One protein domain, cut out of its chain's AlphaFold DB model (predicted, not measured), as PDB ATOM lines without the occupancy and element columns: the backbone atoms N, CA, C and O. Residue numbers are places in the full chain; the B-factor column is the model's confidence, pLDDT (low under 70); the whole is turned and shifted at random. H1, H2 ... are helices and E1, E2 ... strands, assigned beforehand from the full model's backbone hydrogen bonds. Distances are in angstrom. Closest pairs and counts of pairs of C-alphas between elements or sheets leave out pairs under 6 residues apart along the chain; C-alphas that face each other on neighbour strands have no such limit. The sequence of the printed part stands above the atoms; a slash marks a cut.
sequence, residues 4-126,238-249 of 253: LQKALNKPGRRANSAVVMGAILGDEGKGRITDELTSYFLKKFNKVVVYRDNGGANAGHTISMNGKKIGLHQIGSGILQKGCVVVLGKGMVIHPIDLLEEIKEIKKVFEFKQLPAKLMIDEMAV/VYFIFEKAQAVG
ATOM      1  N   LEU A   4      30.949   8.143   9.033       55.62
ATOM      2  CA  LEU A   4      31.199   7.012   8.140       55.62
ATOM      3  C   LEU A   4      30.351   5.788   8.527       55.62
ATOM      4  O   LEU A   4      29.692   5.199   7.676       55.62
ATOM      5  N   GLN A   5      30.297   5.441   9.816       60.88
ATOM      6  CA  GLN A   5      29.486   4.315  10.297       60.88
ATOM      7  C   GLN A   5      27.984   4.542  10.068       60.88
ATOM      8  O   GLN A   5      27.294   3.625   9.630       60.88
ATOM      9  N   LYS A   6      27.479   5.763  10.304       69.19
ATOM     10  CA  LYS A   6      26.075   6.117  10.024       69.19
ATOM     11  C   LYS A   6      25.755   6.002   8.530       69.19
ATOM     12  O   LYS A   6      24.741   5.410   8.168       69.19
ATOM     13  N   ALA A   7      26.637   6.502   7.661       64.75
ATOM     14  CA  ALA A   7      26.461   6.425   6.212       64.75
ATOM     15  C   ALA A   7      26.458   4.976   5.686       64.75
ATOM     16  O   ALA A   7      25.688   4.650   4.779       64.75
ATOM     17  N   LEU A   8      27.285   4.094   6.257       61.94
ATOM     18  CA  LEU A   8      27.388   2.682   5.862       61.94
ATOM     19  C   LEU A   8      26.227   1.805   6.368       61.94
ATOM     20  O   LEU A   8      26.094   0.665   5.926       61.94
ATOM     21  N   ASN A   9      25.391   2.296   7.289       66.69
ATOM     22  CA  ASN A   9      24.306   1.532   7.924       66.69
ATOM     23  C   ASN A   9      22.894   1.874   7.397       66.69
ATOM     24  O   ASN A   9      21.915   1.367   7.938       66.69
ATOM     25  N   LYS A  10      22.757   2.721   6.368       71.62
ATOM     26  CA  LYS A  10      21.444   3.170   5.865       71.62
ATOM     27  C   LYS A  10      20.720   2.048   5.078       71.62
ATOM     28  O   LYS A  10      21.318   1.524   4.134       71.62
ATOM     29  N   PRO A  11      19.470   1.673   5.422       53.34
ATOM     30  CA  PRO A  11      18.714   0.632   4.712       53.34
ATOM     31  C   PRO A  11      18.382   1.041   3.264       53.34
ATOM     32  O   PRO A  11      18.216   2.225   2.975       53.34
ATOM     33  N   GLY A  12      18.309   0.063   2.349       58.00
ATOM     34  CA  GLY A  12      17.978   0.276   0.927       58.00
ATOM     35  C   GLY A  12      19.139   0.718   0.023       58.00
ATOM     36  O   GLY A  12      18.922   1.081  -1.131       58.00
ATOM     37  N   ARG A  13      20.384   0.709   0.514       60.97
ATOM     38  CA  ARG A  13      21.560   1.068  -0.294       60.97
ATOM     39  C   ARG A  13      21.942  -0.082  -1.245       60.97
ATOM     40  O   ARG A  13      21.903  -1.243  -0.841       60.97
ATOM     41  N   ARG A  14      22.379   0.238  -2.479       54.72
ATOM     42  CA  ARG A  14      23.168  -0.689  -3.328       54.72
ATOM     43  C   ARG A  14      24.328  -1.267  -2.504       54.72
ATOM     44  O   ARG A  14      24.741  -0.632  -1.531       54.72
ATOM     45  N   ALA A  15      24.831  -2.443  -2.895       61.16
ATOM     46  CA  ALA A  15      25.954  -3.118  -2.236       61.16
ATOM     47  C   ALA A  15      27.017  -2.112  -1.764       61.16
ATOM     48  O   ALA A  15      27.320  -1.153  -2.475       61.16
ATOM     49  N   ASN A  16      27.533  -2.292  -0.543       70.06
ATOM     50  CA  ASN A  16      28.478  -1.359   0.069       70.06
ATOM     51  C   ASN A  16      29.816  -1.386  -0.683       70.06
ATOM     52  O   ASN A  16      30.741  -2.091  -0.295       70.06
ATOM     53  N   SER A  17      29.895  -0.626  -1.768       76.19
ATOM     54  CA  SER A  17      31.088  -0.454  -2.586       76.19
ATOM     55  C   SER A  17      31.804   0.825  -2.177       76.19
ATOM     56  O   SER A  17      31.184   1.877  -2.009       76.19
ATOM     57  N   ALA A  18      33.120   0.729  -2.029       83.56
ATOM     58  CA  ALA A  18      34.003   1.863  -1.823       83.56
ATOM     59  C   ALA A  18      35.072   1.851  -2.915       83.56
ATOM     60  O   ALA A  18      35.555   0.787  -3.301       83.56
ATOM     61  N   VAL A  19      35.431   3.035  -3.398       86.50
ATOM     62  CA  VAL A  19      36.514   3.229  -4.360       86.50
ATOM     63  C   VAL A  19      37.599   4.039  -3.666       86.50
ATOM     64  O   VAL A  19      37.321   5.102  -3.113       86.50
ATOM     65  N   VAL A  20      38.827   3.523  -3.680       85.94
ATOM     66  CA  VAL A  20      40.009   4.214  -3.157       85.94
ATOM     67  C   VAL A  20      40.865   4.628  -4.348       85.94
ATOM     68  O   VAL A  20      41.398   3.777  -5.057       85.94
ATOM     69  N   MET A  21      40.983   5.934  -4.577       85.50
ATOM     70  CA  MET A  21      41.783   6.517  -5.658       85.50
ATOM     71  C   MET A  21      42.816   7.489  -5.097       85.50
ATOM     72  O   MET A  21      42.632   8.061  -4.025       85.50
ATOM     73  N   GLY A  22      43.921   7.639  -5.823       82.12
ATOM     74  CA  GLY A  22      44.968   8.609  -5.504       82.12
ATOM     75  C   GLY A  22      44.608   9.929  -6.152       82.12
ATOM     76  O   GLY A  22      44.053   9.925  -7.248       82.12
ATOM     77  N   ALA A  23      44.881  11.031  -5.468       82.00
ATOM     78  CA  ALA A  23      44.494  12.350  -5.947       82.00
ATOM     79  C   ALA A  23      45.597  13.041  -6.758       82.00
ATOM     80  O   ALA A  23      45.291  13.971  -7.497       82.00
ATOM     81  N   ILE A  24      46.864  12.632  -6.600       79.81
ATOM     82  CA  ILE A  24      48.012  13.378  -7.129       79.81
ATOM     83  C   ILE A  24      48.911  12.436  -7.947       79.81
ATOM     84  O   ILE A  24      48.505  11.977  -9.011       79.81
ATOM     85  N   LEU A  25      50.132  12.152  -7.486       68.25
ATOM     86  CA  LEU A  25      51.188  11.500  -8.270       68.25
ATOM     87  C   LEU A  25      51.612  10.141  -7.694       68.25
ATOM     88  O   LEU A  25      52.645   9.606  -8.089       68.25
ATOM     89  N   GLY A  26      50.811   9.547  -6.804       69.12
ATOM     90  CA  GLY A  26      51.105   8.245  -6.207       69.12
ATOM     91  C   GLY A  26      51.554   8.316  -4.748       69.12
ATOM     92  O   GLY A  26      51.666   9.386  -4.161       69.12
ATOM     93  N   ASP A  27      51.733   7.135  -4.149       70.12
ATOM     94  CA  ASP A  27      52.208   6.924  -2.772       70.12
ATOM     95  C   ASP A  27      51.443   7.633  -1.639       70.12
ATOM     96  O   ASP A  27      51.926   7.759  -0.519       70.12
ATOM     97  N   GLU A  28      50.170   7.966  -1.857       80.50
ATOM     98  CA  GLU A  28      49.306   8.607  -0.852       80.50
ATOM     99  C   GLU A  28      48.806   7.642   0.247       80.50
ATOM    100  O   GLU A  28      47.893   7.959   1.006       80.50
ATOM    101  N   GLY A  29      49.345   6.420   0.320       78.56
ATOM    102  CA  GLY A  29      48.923   5.419   1.307       78.56
ATOM    103  C   GLY A  29      47.611   4.694   0.975       78.56
ATOM    104  O   GLY A  29      47.001   4.090   1.861       78.56
ATOM    105  N   LYS A  30      47.188   4.688  -0.300       84.62
ATOM    106  CA  LYS A  30      45.972   3.992  -0.782       84.62
ATOM    107  C   LYS A  30      45.865   2.549  -0.290       84.62
ATOM    108  O   LYS A  30      44.785   2.109   0.100       84.62
ATOM    109  N   GLY A  31      46.981   1.817  -0.296       81.75
ATOM    110  CA  GLY A  31      47.028   0.419   0.132       81.75
ATOM    111  C   GLY A  31      46.672   0.237   1.609       81.75
ATOM    112  O   GLY A  31      45.869  -0.629   1.948       81.75
ATOM    113  N   ARG A  32      47.176   1.114   2.485       83.00
ATOM    114  CA  ARG A  32      46.843   1.093   3.917       83.00
ATOM    115  C   ARG A  32      45.364   1.392   4.154       83.00
ATOM    116  O   ARG A  32      44.706   0.657   4.881       83.00
ATOM    117  N   ILE A  33      44.836   2.432   3.504       87.12
ATOM    118  CA  ILE A  33      43.408   2.784   3.595       87.12
ATOM    119  C   ILE A  33      42.545   1.610   3.116       87.12
ATOM    120  O   ILE A  33      41.547   1.266   3.746       87.12
ATOM    121  N   THR A  34      42.948   0.962   2.023       88.50
ATOM    122  CA  THR A  34      42.232  -0.192   1.471       88.50
ATOM    123  C   THR A  34      42.265  -1.386   2.429       88.50
ATOM    124  O   THR A  34      41.234  -2.033   2.610       88.50
ATOM    125  N   ASP A  35      43.386  -1.663   3.101       86.94
ATOM    126  CA  ASP A  35      43.472  -2.721   4.122       86.94
ATOM    127  C   ASP A  35      42.589  -2.435   5.349       86.94
ATOM    128  O   ASP A  35      41.897  -3.335   5.844       86.94
ATOM    129  N   GLU A  36      42.561  -1.187   5.824       86.44
ATOM    130  CA  GLU A  36      41.711  -0.770   6.947       86.44
ATOM    131  C   GLU A  36      40.220  -0.879   6.591       86.44
ATOM    132  O   GLU A  36      39.439  -1.454   7.358       86.44
ATOM    133  N   LEU A  37      39.822  -0.415   5.400       88.50
ATOM    134  CA  LEU A  37      38.452  -0.555   4.896       88.50
ATOM    135  C   LEU A  37      38.060  -2.019   4.713       88.50
ATOM    136  O   LEU A  37      36.966  -2.414   5.113       88.50
ATOM    137  N   THR A  38      38.952  -2.836   4.156       89.56
ATOM    138  CA  THR A  38      38.728  -4.277   3.986       89.56
ATOM    139  C   THR A  38      38.471  -4.942   5.335       89.56
ATOM    140  O   THR A  38      37.492  -5.670   5.495       89.56
ATOM    141  N   SER A  39      39.294  -4.629   6.338       87.69
ATOM    142  CA  SER A  39      39.142  -5.147   7.702       87.69
ATOM    143  C   SER A  39      37.838  -4.679   8.353       87.69
ATOM    144  O   SER A  39      37.158  -5.459   9.020       87.69
ATOM    145  N   TYR A  40      37.460  -3.414   8.155       88.56
ATOM    146  CA  TYR A  40      36.180  -2.881   8.617       88.56
ATOM    147  C   TYR A  40      35.001  -3.624   7.978       88.56
ATOM    148  O   TYR A  40      34.083  -4.049   8.682       88.56
ATOM    149  N   PHE A  41      35.033  -3.814   6.657       88.56
ATOM    150  CA  PHE A  41      33.969  -4.503   5.942       88.56
ATOM    151  C   PHE A  41      33.875  -5.975   6.337       88.56
ATOM    152  O   PHE A  41      32.763  -6.441   6.543       88.56
ATOM    153  N   LEU A  42      34.991  -6.676   6.549       88.94
ATOM    154  CA  LEU A  42      34.982  -8.074   6.999       88.94
ATOM    155  C   LEU A  42      34.386  -8.268   8.399       88.94
ATOM    156  O   LEU A  42      33.775  -9.294   8.677       88.94
ATOM    157  N   LYS A  43      34.525  -7.285   9.297       87.81
ATOM    158  CA  LYS A  43      33.868  -7.337  10.618       87.81
ATOM    159  C   LYS A  43      32.347  -7.234  10.518       87.81
ATOM    160  O   LYS A  43      31.642  -7.679  11.416       87.81
ATOM    161  N   LYS A  44      31.848  -6.601   9.456       85.06
ATOM    162  CA  LYS A  44      30.418  -6.376   9.223       85.06
ATOM    163  C   LYS A  44      29.808  -7.409   8.274       85.06
ATOM    164  O   LYS A  44      28.625  -7.717   8.376       85.06
ATOM    165  N   PHE A  45      30.608  -7.916   7.346       82.38
ATOM    166  CA  PHE A  45      30.216  -8.822   6.281       82.38
ATOM    167  C   PHE A  45      31.133 -10.037   6.295       82.38
ATOM    168  O   PHE A  45      32.348  -9.902   6.253       82.38
ATOM    169  N   ASN A  46      30.559 -11.237   6.234       82.88
ATOM    170  CA  ASN A  46      31.341 -12.480   6.199       82.88
ATOM    171  C   ASN A  46      32.226 -12.619   4.943       82.88
ATOM    172  O   ASN A  46      33.055 -13.528   4.877       82.88
ATOM    173  N   LYS A  47      32.020 -11.772   3.921       87.00
ATOM    174  CA  LYS A  47      32.779 -11.764   2.667       87.00
ATOM    175  C   LYS A  47      32.984 -10.345   2.146       87.00
ATOM    176  O   LYS A  47      32.054  -9.540   2.166       87.00
ATOM    177  N   VAL A  48      34.177 -10.082   1.618       90.69
ATOM    178  CA  VAL A  48      34.550  -8.816   0.967       90.69
ATOM    179  C   VAL A  48      35.266  -9.113  -0.345       90.69
ATOM    180  O   VAL A  48      36.068 -10.042  -0.421       90.69
ATOM    181  N   VAL A  49      34.977  -8.328  -1.381       91.44
ATOM    182  CA  VAL A  49      35.703  -8.377  -2.653       91.44
ATOM    183  C   VAL A  49      36.580  -7.137  -2.748       91.44
ATOM    184  O   VAL A  49      36.076  -6.019  -2.658       91.44
ATOM    185  N   VAL A  50      37.881  -7.338  -2.933       91.62
ATOM    186  CA  VAL A  50      38.847  -6.270  -3.205       91.62
ATOM    187  C   VAL A  50      39.245  -6.384  -4.666       91.62
ATOM    188  O   VAL A  50      39.859  -7.369  -5.065       91.62
ATOM    189  N   TYR A  51      38.876  -5.393  -5.471       91.56
ATOM    190  CA  TYR A  51      39.129  -5.384  -6.908       91.56
ATOM    191  C   TYR A  51      40.168  -4.314  -7.249       91.56
ATOM    192  O   TYR A  51      39.972  -3.134  -6.951       91.56
ATOM    193  N   ARG A  52      41.275  -4.724  -7.870       90.56
ATOM    194  CA  ARG A  52      42.311  -3.820  -8.377       90.56
ATOM    195  C   ARG A  52      42.128  -3.664  -9.880       90.56
ATOM    196  O   ARG A  52      42.340  -4.615 -10.622       90.56
ATOM    197  N   ASP A  53      41.723  -2.471 -10.305       85.94
ATOM    198  CA  ASP A  53      41.291  -2.241 -11.688       85.94
ATOM    199  C   ASP A  53      42.457  -2.102 -12.675       85.94
ATOM    200  O   ASP A  53      42.485  -2.790 -13.689       85.94
ATOM    201  N   ASN A  54      43.442  -1.257 -12.349       86.44
ATOM    202  CA  ASN A  54      44.525  -0.879 -13.259       86.44
ATOM    203  C   ASN A  54      45.906  -0.928 -12.591       86.44
ATOM    204  O   ASN A  54      46.071  -1.129 -11.381       86.44
ATOM    205  N   GLY A  55      46.920  -0.673 -13.412       85.06
ATOM    206  CA  GLY A  55      48.323  -0.628 -13.024       85.06
ATOM    207  C   GLY A  55      48.995  -1.990 -13.156       85.06
ATOM    208  O   GLY A  55      48.451  -2.923 -13.727       85.06
ATOM    209  N   GLY A  56      50.198  -2.114 -12.623       84.25
ATOM    210  CA  GLY A  56      50.899  -3.393 -12.551       84.25
ATOM    211  C   GLY A  56      51.855  -3.383 -11.377       84.25
ATOM    212  O   GLY A  56      51.561  -2.769 -10.350       84.25
ATOM    213  N   ALA A  57      53.032  -3.974 -11.552       79.69
ATOM    214  CA  ALA A  57      54.064  -4.047 -10.524       79.69
ATOM    215  C   ALA A  57      54.697  -2.683 -10.141       79.69
ATOM    216  O   ALA A  57      55.813  -2.672  -9.654       79.69
ATOM    217  N   ASN A  58      54.057  -1.532 -10.357       68.88
ATOM    218  CA  ASN A  58      54.626  -0.214 -10.035       68.88
ATOM    219  C   ASN A  58      54.192   0.343  -8.669       68.88
ATOM    220  O   ASN A  58      54.840   1.255  -8.175       68.88
ATOM    221  N   ALA A  59      53.125  -0.179  -8.057       63.38
ATOM    222  CA  ALA A  59      52.675   0.283  -6.742       63.38
ATOM    223  C   ALA A  59      53.177  -0.683  -5.665       63.38
ATOM    224  O   ALA A  59      52.723  -1.825  -5.615       63.38
ATOM    225  N   GLY A  60      54.120  -0.236  -4.834       69.50
ATOM    226  CA  GLY A  60      54.568  -0.998  -3.673       69.50
ATOM    227  C   GLY A  60      53.484  -1.009  -2.597       69.50
ATOM    228  O   GLY A  60      53.136   0.041  -2.063       69.50
ATOM    229  N   HIS A  61      52.940  -2.183  -2.275       78.81
ATOM    230  CA  HIS A  61      52.049  -2.374  -1.132       78.81
ATOM    231  C   HIS A  61      52.745  -3.230  -0.081       78.81
ATOM    232  O   HIS A  61      52.916  -4.437  -0.253       78.81
ATOM    233  N   THR A  62      53.169  -2.606   1.013       83.81
ATOM    234  CA  THR A  62      53.761  -3.335   2.136       83.81
ATOM    235  C   THR A  62      52.658  -3.871   3.029       83.81
ATOM    236  O   THR A  62      51.926  -3.101   3.650       83.81
ATOM    237  N   ILE A  63      52.584  -5.193   3.151       83.31
ATOM    238  CA  ILE A  63      51.694  -5.867   4.097       83.31
ATOM    239  C   ILE A  63      52.483  -6.323   5.321       83.31
ATOM    240  O   ILE A  63      53.657  -6.694   5.235       83.31
ATOM    241  N   SER A  64      51.831  -6.302   6.481       83.56
ATOM    242  CA  SER A  64      52.427  -6.725   7.745       83.56
ATOM    243  C   SER A  64      51.455  -7.545   8.580       83.56
ATOM    244  O   SER A  64      50.302  -7.151   8.733       83.56
ATOM    245  N   MET A  65      51.928  -8.645   9.162       83.12
ATOM    246  CA  MET A  65      51.156  -9.484  10.079       83.12
ATOM    247  C   MET A  65      52.105 -10.140  11.084       83.12
ATOM    248  O   MET A  65      53.160 -10.640  10.699       83.12
ATOM    249  N   ASN A  66      51.736 -10.139  12.369       84.00
ATOM    250  CA  ASN A  66      52.489 -10.785  13.453       84.00
ATOM    251  C   ASN A  66      53.987 -10.412  13.474       84.00
ATOM    252  O   ASN A  66      54.852 -11.276  13.566       84.00
ATOM    253  N   GLY A  67      54.304  -9.123  13.313       86.00
ATOM    254  CA  GLY A  67      55.685  -8.619  13.306       86.00
ATOM    255  C   GLY A  67      56.473  -8.863  12.010       86.00
ATOM    256  O   GLY A  67      57.521  -8.249  11.823       86.00
ATOM    257  N   LYS A  68      55.963  -9.678  11.080       89.31
ATOM    258  CA  LYS A  68      56.571  -9.914   9.762       89.31
ATOM    259  C   LYS A  68      56.046  -8.907   8.736       89.31
ATOM    260  O   LYS A  68      54.878  -8.512   8.796       89.31
ATOM    261  N   LYS A  69      56.896  -8.493   7.793       89.25
ATOM    262  CA  LYS A  69      56.571  -7.531   6.725       89.25
ATOM    263  C   LYS A  69      57.075  -8.039   5.378       89.25
ATOM    264  O   LYS A  69      58.149  -8.628   5.323       89.25
ATOM    265  N   ILE A  70      56.328  -7.770   4.313       87.31
ATOM    266  CA  ILE A  70      56.732  -8.041   2.929       87.31
ATOM    267  C   ILE A  70      56.216  -6.922   2.021       87.31
ATOM    268  O   ILE A  70      55.085  -6.457   2.178       87.31
ATOM    269  N   GLY A  71      57.067  -6.468   1.101       88.00
ATOM    270  CA  GLY A  71      56.701  -5.518   0.053       88.00
ATOM    271  C   GLY A  71      56.193  -6.259  -1.177       88.00
ATOM    272  O   GLY A  71      56.948  -6.997  -1.805       88.00
ATOM    273  N   LEU A  72      54.925  -6.059  -1.520       86.75
ATOM    274  CA  LEU A  72      54.299  -6.614  -2.718       86.75
ATOM    275  C   LEU A  72      54.209  -5.554  -3.811       86.75
ATOM    276  O   LEU A  72      54.229  -4.359  -3.521       86.75
ATOM    277  N   HIS A  73      54.069  -5.974  -5.066       88.06
ATOM    278  CA  HIS A  73      53.937  -5.047  -6.188       88.06
ATOM    279  C   HIS A  73      52.659  -5.283  -6.992       88.06
ATOM    280  O   HIS A  73      51.946  -4.334  -7.345       88.06
ATOM    281  N   GLN A  74      52.357  -6.544  -7.300       91.94
ATOM    282  CA  GLN A  74      51.186  -6.905  -8.100       91.94
ATOM    283  C   GLN A  74      49.988  -7.223  -7.214       91.94
ATOM    284  O   GLN A  74      48.885  -6.720  -7.452       91.94
ATOM    285  N   ILE A  75      50.212  -8.000  -6.156       90.75
ATOM    286  CA  ILE A  75      49.170  -8.362  -5.200       90.75
ATOM    287  C   ILE A  75      48.845  -7.160  -4.309       90.75
ATOM    288  O   ILE A  75      49.723  -6.526  -3.728       90.75
ATOM    289  N   GLY A  76      47.555  -6.827  -4.238       83.19
ATOM    290  CA  GLY A  76      47.049  -5.704  -3.453       83.19
ATOM    291  C   GLY A  76      46.579  -6.078  -2.045       83.19
ATOM    292  O   GLY A  76      46.816  -7.171  -1.529       83.19
ATOM    293  N   SER A  77      45.870  -5.125  -1.447       86.31
ATOM    294  CA  SER A  77      45.253  -5.208  -0.125       86.31
ATOM    295  C   SER A  77      44.299  -6.393   0.042       86.31
ATOM    296  O   SER A  77      43.674  -6.865  -0.906       86.31
ATOM    297  N   GLY A  78      44.161  -6.860   1.283       89.31
ATOM    298  CA  GLY A  78      43.224  -7.927   1.643       89.31
ATOM    299  C   GLY A  78      43.703  -9.363   1.394       89.31
ATOM    300  O   GLY A  78      43.017 -10.285   1.828       89.31
ATOM    301  N   ILE A  79      44.875  -9.592   0.786       93.31
ATOM    302  CA  ILE A  79      45.362 -10.954   0.474       93.31
ATOM    303  C   ILE A  79      45.598 -11.833   1.718       93.31
ATOM    304  O   ILE A  79      45.464 -13.057   1.665       93.31
ATOM    305  N   LEU A  80      45.914 -11.211   2.857       92.31
ATOM    306  CA  LEU A  80      46.129 -11.899   4.135       92.31
ATOM    307  C   LEU A  80      44.831 -12.170   4.911       92.31
ATOM    308  O   LEU A  80      44.868 -12.821   5.953       92.31
ATOM    309  N   GLN A  81      43.691 -11.670   4.436       91.31
ATOM    310  CA  GLN A  81      42.441 -11.698   5.186       91.31
ATOM    311  C   GLN A  81      41.560 -12.876   4.760       91.31
ATOM    312  O   GLN A  81      41.199 -13.023   3.591       91.31
ATOM    313  N   LYS A  82      41.153 -13.710   5.722       92.50
ATOM    314  CA  LYS A  82      40.144 -14.750   5.474       92.50
ATOM    315  C   LYS A  82      38.794 -14.100   5.158       92.50
ATOM    316  O   LYS A  82      38.432 -13.097   5.760       92.50
ATOM    317  N   GLY A  83      38.047 -14.685   4.223       91.38
ATOM    318  CA  GLY A  83      36.773 -14.126   3.751       91.38
ATOM    319  C   GLY A  83      36.920 -13.068   2.650       91.38
ATOM    320  O   GLY A  83      35.914 -12.654   2.075       91.38
ATOM    321  N   CYS A  84      38.150 -12.678   2.298       94.25
ATOM    322  CA  CYS A  84      38.400 -11.837   1.133       94.25
ATOM    323  C   CYS A  84      38.489 -12.637  -0.167       94.25
ATOM    324  O   CYS A  84      39.074 -13.723  -0.228       94.25
ATOM    325  N   VAL A  85      37.968 -12.033  -1.231       94.12
ATOM    326  CA  VAL A  85      38.286 -12.366  -2.618       94.12
ATOM    327  C   VAL A  85      39.055 -11.186  -3.202       94.12
ATOM    328  O   VAL A  85      38.505 -10.095  -3.325       94.12
ATOM    329  N   VAL A  86      40.324 -11.394  -3.534       94.12
ATOM    330  CA  VAL A  86      41.167 -10.396  -4.196       94.12
ATOM    331  C   VAL A  86      41.116 -10.657  -5.694       94.12
ATOM    332  O   VAL A  86      41.469 -11.747  -6.140       94.12
ATOM    333  N   VAL A  87      40.676  -9.664  -6.458       94.25
ATOM    334  CA  VAL A  87      40.546  -9.737  -7.913       94.25
ATOM    335  C   VAL A  87      41.547  -8.785  -8.559       94.25
ATOM    336  O   VAL A  87      41.521  -7.581  -8.296       94.25
ATOM    337  N   LEU A  88      42.418  -9.323  -9.410       94.44
ATOM    338  CA  LEU A  88      43.263  -8.549 -10.317       94.44
ATOM    339  C   LEU A  88      42.496  -8.374 -11.631       94.44
ATOM    340  O   LEU A  88      42.247  -9.355 -12.328       94.44
ATOM    341  N   GLY A  89      42.054  -7.151 -11.907       93.19
ATOM    342  CA  GLY A  89      41.102  -6.838 -12.971       93.19
ATOM    343  C   GLY A  89      41.692  -6.791 -14.381       93.19
ATOM    344  O   GLY A  89      42.909  -6.769 -14.566       93.19
ATOM    345  N   LYS A  90      40.811  -6.701 -15.389       93.00
ATOM    346  CA  LYS A  90      41.179  -6.654 -16.820       93.00
ATOM    347  C   LYS A  90      42.148  -5.539 -17.216       93.00
ATOM    348  O   LYS A  90      42.845  -5.667 -18.219       93.00
ATOM    349  N   GLY A  91      42.147  -4.428 -16.482       90.75
ATOM    350  CA  GLY A  91      43.004  -3.276 -16.750       90.75
ATOM    351  C   GLY A  91      44.407  -3.423 -16.164       90.75
ATOM    352  O   GLY A  91      45.265  -2.573 -16.392       90.75
ATOM    353  N   MET A  92      44.666  -4.499 -15.416       94.12
ATOM    354  CA  MET A  92      45.981  -4.761 -14.860       94.12
ATOM    355  C   MET A  92      46.963  -5.300 -15.898       94.12
ATOM    356  O   MET A  92      46.628  -6.092 -16.776       94.12
ATOM    357  N   VAL A  93      48.218  -4.909 -15.709       95.75
ATOM    358  CA  VAL A  93      49.398  -5.421 -16.396       95.75
ATOM    359  C   VAL A  93      50.124  -6.360 -15.437       95.75
ATOM    360  O   VAL A  93      50.672  -5.922 -14.421       95.75
ATOM    361  N   ILE A  94      50.113  -7.655 -15.749       96.06
ATOM    362  CA  ILE A  94      50.549  -8.723 -14.848       96.06
ATOM    363  C   ILE A  94      51.786  -9.412 -15.405       96.06
ATOM    364  O   ILE A  94      51.741 -10.019 -16.472       96.06
ATOM    365  N   HIS A  95      52.884  -9.363 -14.652       95.94
ATOM    366  CA  HIS A  95      54.057 -10.186 -14.908       95.94
ATOM    367  C   HIS A  95      53.874 -11.546 -14.227       95.94
ATOM    368  O   HIS A  95      53.899 -11.621 -12.992       95.94
ATOM    369  N   PRO A  96      53.688 -12.634 -14.989       94.94
ATOM    370  CA  PRO A  96      53.175 -13.879 -14.437       94.94
ATOM    371  C   PRO A  96      54.194 -14.585 -13.535       94.94
ATOM    372  O   PRO A  96      53.831 -15.126 -12.494       94.94
ATOM    373  N   ILE A  97      55.483 -14.514 -13.880       93.69
ATOM    374  CA  ILE A  97      56.563 -15.120 -13.088       93.69
ATOM    375  C   ILE A  97      56.723 -14.390 -11.751       93.69
ATOM    376  O   ILE A  97      56.849 -15.033 -10.713       93.69
ATOM    377  N   ASP A  98      56.658 -13.057 -11.772       94.19
ATOM    378  CA  ASP A  98      56.786 -12.248 -10.554       94.19
ATOM    379  C   ASP A  98      55.562 -12.429  -9.653       94.19
ATOM    380  O   ASP A  98      55.702 -12.432  -8.437       94.19
ATOM    381  N   LEU A  99      54.368 -12.610 -10.230       95.44
ATOM    382  CA  LEU A  99      53.150 -12.836  -9.457       95.44
ATOM    383  C   LEU A  99      53.222 -14.169  -8.707       95.44
ATOM    384  O   LEU A  99      52.921 -14.223  -7.518       95.44
ATOM    385  N   LEU A 100      53.640 -15.242  -9.385       95.50
ATOM    386  CA  LEU A 100      53.814 -16.548  -8.744       95.50
ATOM    387  C   LEU A 100      54.887 -16.509  -7.652       95.50
ATOM    388  O   LEU A 100      54.724 -17.153  -6.616       95.50
ATOM    389  N   GLU A 101      55.959 -15.744  -7.858       94.75
ATOM    390  CA  GLU A 101      56.993 -15.558  -6.842       94.75
ATOM    391  C   GLU A 101      56.476 -14.742  -5.644       94.75
ATOM    392  O   GLU A 101      56.684 -15.159  -4.509       94.75
ATOM    393  N   GLU A 102      55.696 -13.675  -5.860       94.50
ATOM    394  CA  GLU A 102      55.004 -12.953  -4.775       94.50
ATOM    395  C   GLU A 102      54.099 -13.895  -3.963       94.50
ATOM    396  O   GLU A 102      54.124 -13.875  -2.733       94.50
ATOM    397  N   ILE A 103      53.334 -14.776  -4.621       95.25
ATOM    398  CA  ILE A 103      52.490 -15.771  -3.934       95.25
ATOM    399  C   ILE A 103      53.341 -16.722  -3.083       95.25
ATOM    400  O   ILE A 103      52.977 -17.023  -1.940       95.25
ATOM    401  N   LYS A 104      54.456 -17.217  -3.633       95.19
ATOM    402  CA  LYS A 104      55.391 -18.109  -2.929       95.19
ATOM    403  C   LYS A 104      56.012 -17.411  -1.724       95.19
ATOM    404  O   LYS A 104      56.047 -17.996  -0.641       95.19
ATOM    405  N   GLU A 105      56.423 -16.158  -1.875       94.25
ATOM    406  CA  GLU A 105      57.028 -15.379  -0.800       94.25
ATOM    407  C   GLU A 105      56.024 -15.069   0.318       94.25
ATOM    408  O   GLU A 105      56.348 -15.279   1.486       94.25
ATOM    409  N   ILE A 106      54.774 -14.701  -0.004       94.50
ATOM    410  CA  ILE A 106      53.700 -14.529   0.993       94.50
ATOM    411  C   ILE A 106      53.517 -15.811   1.810       94.50
ATOM    412  O   ILE A 106      53.499 -15.770   3.043       94.50
ATOM    413  N   LYS A 107      53.392 -16.959   1.133       95.12
ATOM    414  CA  LYS A 107      53.221 -18.258   1.796       95.12
ATOM    415  C   LYS A 107      54.411 -18.595   2.690       95.12
ATOM    416  O   LYS A 107      54.209 -19.055   3.809       95.12
ATOM    417  N   LYS A 108      55.634 -18.330   2.226       94.94
ATOM    418  CA  LYS A 108      56.870 -18.586   2.974       94.94
ATOM    419  C   LYS A 108      56.991 -17.689   4.206       94.94
ATOM    420  O   LYS A 108      57.183 -18.197   5.304       94.94
ATOM    421  N   VAL A 109      56.866 -16.372   4.038       94.25
ATOM    422  CA  VAL A 109      57.049 -15.390   5.118       94.25
ATOM    423  C   VAL A 109      56.021 -15.610   6.223       94.25
ATOM    424  O   VAL A 109      56.380 -15.661   7.397       94.25
ATOM    425  N   PHE A 110      54.749 -15.787   5.866       94.06
ATOM    426  CA  PHE A 110      53.665 -15.945   6.838       94.06
ATOM    427  C   PHE A 110      53.330 -17.406   7.172       94.06
ATOM    428  O   PHE A 110      52.357 -17.645   7.881       94.06
ATOM    429  N   GLU A 111      54.139 -18.360   6.700       94.62
ATOM    430  CA  GLU A 111      54.014 -19.799   6.989       94.62
ATOM    431  C   GLU A 111      52.632 -20.377   6.632       94.62
ATOM    432  O   GLU A 111      52.060 -21.222   7.323       94.62
ATOM    433  N   PHE A 112      52.073 -19.921   5.513       94.31
ATOM    434  CA  PHE A 112      50.785 -20.386   5.025       94.31
ATOM    435  C   PHE A 112      50.922 -21.532   4.026       94.31
ATOM    436  O   PHE A 112      51.637 -21.431   3.032       94.31
ATOM    437  N   LYS A 113      50.112 -22.583   4.204       93.12
ATOM    438  CA  LYS A 113      49.934 -23.629   3.177       93.12
ATOM    439  C   LYS A 113      49.252 -23.079   1.915       93.12
ATOM    440  O   LYS A 113      49.614 -23.423   0.792       93.12
ATOM    441  N   GLN A 114      48.278 -22.188   2.098       93.31
ATOM    442  CA  GLN A 114      47.507 -21.541   1.035       93.31
ATOM    443  C   GLN A 114      47.212 -20.087   1.399       93.31
ATOM    444  O   GLN A 114      47.180 -19.746   2.580       93.31
ATOM    445  N   LEU A 115      46.978 -19.237   0.396       94.75
ATOM    446  CA  LEU A 115      46.623 -17.842   0.646       94.75
ATOM    447  C   LEU A 115      45.326 -17.774   1.481       94.75
ATOM    448  O   LEU A 115      44.377 -18.499   1.167       94.75
ATOM    449  N   PRO A 116      45.265 -16.943   2.542       94.06
ATOM    450  CA  PRO A 116      44.051 -16.797   3.346       94.06
ATOM    451  C   PRO A 116      42.860 -16.256   2.550       94.06
ATOM    452  O   PRO A 116      41.729 -16.701   2.759       94.06
ATOM    453  N   ALA A 117      43.117 -15.308   1.647       94.88
ATOM    454  CA  ALA A 117      42.139 -14.814   0.691       94.88
ATOM    455  C   ALA A 117      42.136 -15.659  -0.590       94.88
ATOM    456  O   ALA A 117      43.156 -16.223  -0.996       94.88
ATOM    457  N   LYS A 118      40.997 -15.676  -1.286       95.38
ATOM    458  CA  LYS A 118      40.918 -16.225  -2.642       95.38
ATOM    459  C   LYS A 118      41.480 -15.204  -3.629       95.38
ATOM    460  O   LYS A 118      40.905 -14.129  -3.768       95.38
ATOM    461  N   LEU A 119      42.554 -15.548  -4.334       95.94
ATOM    462  CA  LEU A 119      43.081 -14.744  -5.438       95.94
ATOM    463  C   LEU A 119      42.411 -15.152  -6.755       95.94
ATOM    464  O   LEU A 119      42.344 -16.338  -7.079       95.94
ATOM    465  N   MET A 120      41.923 -14.168  -7.502       95.62
ATOM    466  CA  MET A 120      41.345 -14.326  -8.834       95.62
ATOM    467  C   MET A 120      41.993 -13.318  -9.779       95.62
ATOM    468  O   MET A 120      42.189 -12.160  -9.421       95.62
ATOM    469  N   ILE A 121      42.312 -13.757 -10.987       95.56
ATOM    470  CA  ILE A 121      42.871 -12.931 -12.050       95.56
ATOM    471  C   ILE A 121      41.881 -12.951 -13.200       95.56
ATOM    472  O   ILE A 121      41.466 -14.025 -13.635       95.56
ATOM    473  N   ASP A 122      41.508 -11.771 -13.668       94.56
ATOM    474  CA  ASP A 122      40.703 -11.606 -14.866       94.56
ATOM    475  C   ASP A 122      41.475 -12.129 -16.084       94.56
ATOM    476  O   ASP A 122      42.644 -11.803 -16.307       94.56
ATOM    477  N   GLU A 123      40.827 -12.962 -16.884       95.06
ATOM    478  CA  GLU A 123      41.382 -13.548 -18.095       95.06
ATOM    479  C   GLU A 123      41.780 -12.494 -19.141       95.06
ATOM    480  O   GLU A 123      42.637 -12.751 -19.994       95.06
ATOM    481  N   MET A 124      41.176 -11.305 -19.075       95.12
ATOM    482  CA  MET A 124      41.490 -10.178 -19.941       95.12
ATOM    483  C   MET A 124      42.650  -9.332 -19.422       95.12
ATOM    484  O   MET A 124      43.073  -8.440 -20.154       95.12
ATOM    485  N   ALA A 125      43.201  -9.576 -18.232       95.69
ATOM    486  CA  ALA A 125      44.386  -8.847 -17.783       95.69
ATOM    487  C   ALA A 125      45.539  -8.987 -18.800       95.69
ATOM    488  O   ALA A 125      45.684 -10.012 -19.476       95.69
ATOM    489  N   VAL A 126      46.337  -7.931 -18.944       97.38
ATOM    490  CA  VAL A 126      47.414  -7.845 -19.939       97.38
ATOM    491  C   VAL A 126      48.645  -8.575 -19.417       97.38
ATOM    492  O   VAL A 126      49.077  -8.347 -18.285       97.38
ATOM    493  N   VAL A 238      43.473 -17.901 -12.848       93.44
ATOM    494  CA  VAL A 238      42.762 -17.187 -13.917       93.44
ATOM    495  C   VAL A 238      41.305 -17.625 -13.956       93.44
ATOM    496  O   VAL A 238      40.996 -18.814 -13.988       93.44
ATOM    497  N   TYR A 239      40.402 -16.654 -13.975       91.56
ATOM    498  CA  TYR A 239      38.965 -16.872 -14.035       91.56
ATOM    499  C   TYR A 239      38.411 -16.142 -15.245       91.56
ATOM    500  O   TYR A 239      38.785 -15.004 -15.463       91.56
ATOM    501  N   PHE A 240      37.490 -16.783 -15.965       82.12
ATOM    502  CA  PHE A 240      36.702 -16.159 -17.027       82.12
ATOM    503  C   PHE A 240      35.577 -15.343 -16.386       82.12
ATOM    504  O   PHE A 240      34.480 -15.850 -16.129       82.12
ATOM    505  N   ILE A 241      35.907 -14.120 -15.975       72.00
ATOM    506  CA  ILE A 241      35.018 -13.246 -15.209       72.00
ATOM    507  C   ILE A 241      33.963 -12.641 -16.137       72.00
ATOM    508  O   ILE A 241      32.796 -12.576 -15.746       72.00
ATOM    509  N   PHE A 242      34.329 -12.264 -17.368       58.25
ATOM    510  CA  PHE A 242      33.401 -11.612 -18.299       58.25
ATOM    511  C   PHE A 242      32.276 -12.526 -18.770       58.25
ATOM    512  O   PHE A 242      31.116 -12.123 -18.719       58.25
ATOM    513  N   GLU A 243      32.588 -13.764 -19.149       53.56
ATOM    514  CA  GLU A 243      31.567 -14.736 -19.562       53.56
ATOM    515  C   GLU A 243      30.551 -14.981 -18.440       53.56
ATOM    516  O   GLU A 243      29.346 -15.057 -18.672       53.56
ATOM    517  N   LYS A 244      31.026 -15.013 -17.190       51.69
ATOM    518  CA  LYS A 244      30.161 -15.178 -16.020       51.69
ATOM    519  C   LYS A 244      29.356 -13.924 -15.701       51.69
ATOM    520  O   LYS A 244      28.217 -14.067 -15.278       51.69
ATOM    521  N   ALA A 245      29.914 -12.729 -15.903       48.03
ATOM    522  CA  ALA A 245      29.226 -11.451 -15.696       48.03
ATOM    523  C   ALA A 245      28.117 -11.209 -16.737       48.03
ATOM    524  O   ALA A 245      27.022 -10.777 -16.377       48.03
ATOM    525  N   GLN A 246      28.358 -11.551 -18.007       41.22
ATOM    526  CA  GLN A 246      27.341 -11.498 -19.062       41.22
ATOM    527  C   GLN A 246      26.246 -12.549 -18.850       41.22
ATOM    528  O   GLN A 246      25.069 -12.237 -19.022       41.22
ATOM    529  N   ALA A 247      26.601 -13.752 -18.383       40.75
ATOM    530  CA  ALA A 247      25.624 -14.785 -18.028       40.75
ATOM    531  C   ALA A 247      24.684 -14.374 -16.874       40.75
ATOM    532  O   ALA A 247      23.573 -14.891 -16.786       40.75
ATOM    533  N   VAL A 248      25.093 -13.433 -16.010       40.03
ATOM    534  CA  VAL A 248      24.234 -12.833 -14.965       40.03
ATOM    535  C   VAL A 248      23.645 -11.469 -15.357       40.03
ATOM    536  O   VAL A 248      23.091 -10.778 -14.504       40.03
ATOM    537  N   GLY A 249      23.733 -11.075 -16.631       29.17
ATOM    538  CA  GLY A 249      23.064  -9.882 -17.158       29.17
ATOM    539  C   GLY A 249      23.706  -8.541 -16.783       29.17
ATOM    540  O   GLY A 249      23.020  -7.521 -16.786       29.17
TER     541      GLY A 249
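This is residues 4 to 126 and 238 to 249 of the 253 residues of the protein "Adenylosuccinate synthetase" of candidate division WS6 bacterium GW2011_GWC1_36_11 (UniProt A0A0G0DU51). A small, twisted sheet of three parallel strands, E1, E4 and E5, has H2 packed by the first residue of E1. The hairpin of E2 and E3 sits between H2 and H3, while H1, before a long unnamed stretch, and H4 lie farthest out. The printed 135 residues have four named helices and five named strands in the order H1 H2 E1 E2 E3 E4 H3 E5 H4, a mixed class. The whole is compact, with a radius of gyration of the C-alphas of 15.3 A and spans of 43 by 39 by 36 A.

In the sheet, E4, residues 84 to 94, is the inner strand and bends by 100 degrees at residue 91. E1, residues 48 to 55, is parallel to it at 13 degrees, with N 50 and O 85 2.9 A apart. E5, residues 118 to 122, is parallel to E4 at 27 degrees, with N 88 and O 120 2.8 A apart. E4, H3, residues 96 to 109, and E5 form a strand-helix-strand unit, two parallel neighbour strands joined through a helix, with a right-handed crossover. H2, residues 30 to 44, is on the sheet; its closest C-alphas to E1 are those of Leu 42 and Val 48, 6.1 A. E2, residues 61 to 65, and E3, residues 68 to 72, form an antiparallel hairpin, with N 63 and O 70 3.0 A apart. The closest C-alphas of E3 and H3 are those of Leu 72 and Glu 102, 6.7 A. H4, residues 241 to 247, only grazes the sheet with residues 241 to 242. H1, residues 4 to 8, is apart from H2. In H1, H2, H3 and H4 every O i to N i+4 pair is within hydrogen-bond range.

H1 begins at C-alpha 4, (31.199, 7.012, 8.140), and H4 ends at C-alpha 247, (25.624, -14.785, -18.028). H2 is 21.2 A long, E1 21.3 A and H3 20.0 A.

The C-alphas farthest apart, of Pro 11 and Ile 97, are 44.7 A apart. Residues 127 to 237 are not printed, with 12.0 A between C-alphas 126 and 238. The links H1 to H2 and E3 to E4 are long. Residues 9 to 15 and 244 to 249 stand free. Model pLDDT is under 70 for 24 residues, among them 4 to 9 and 242 to 249.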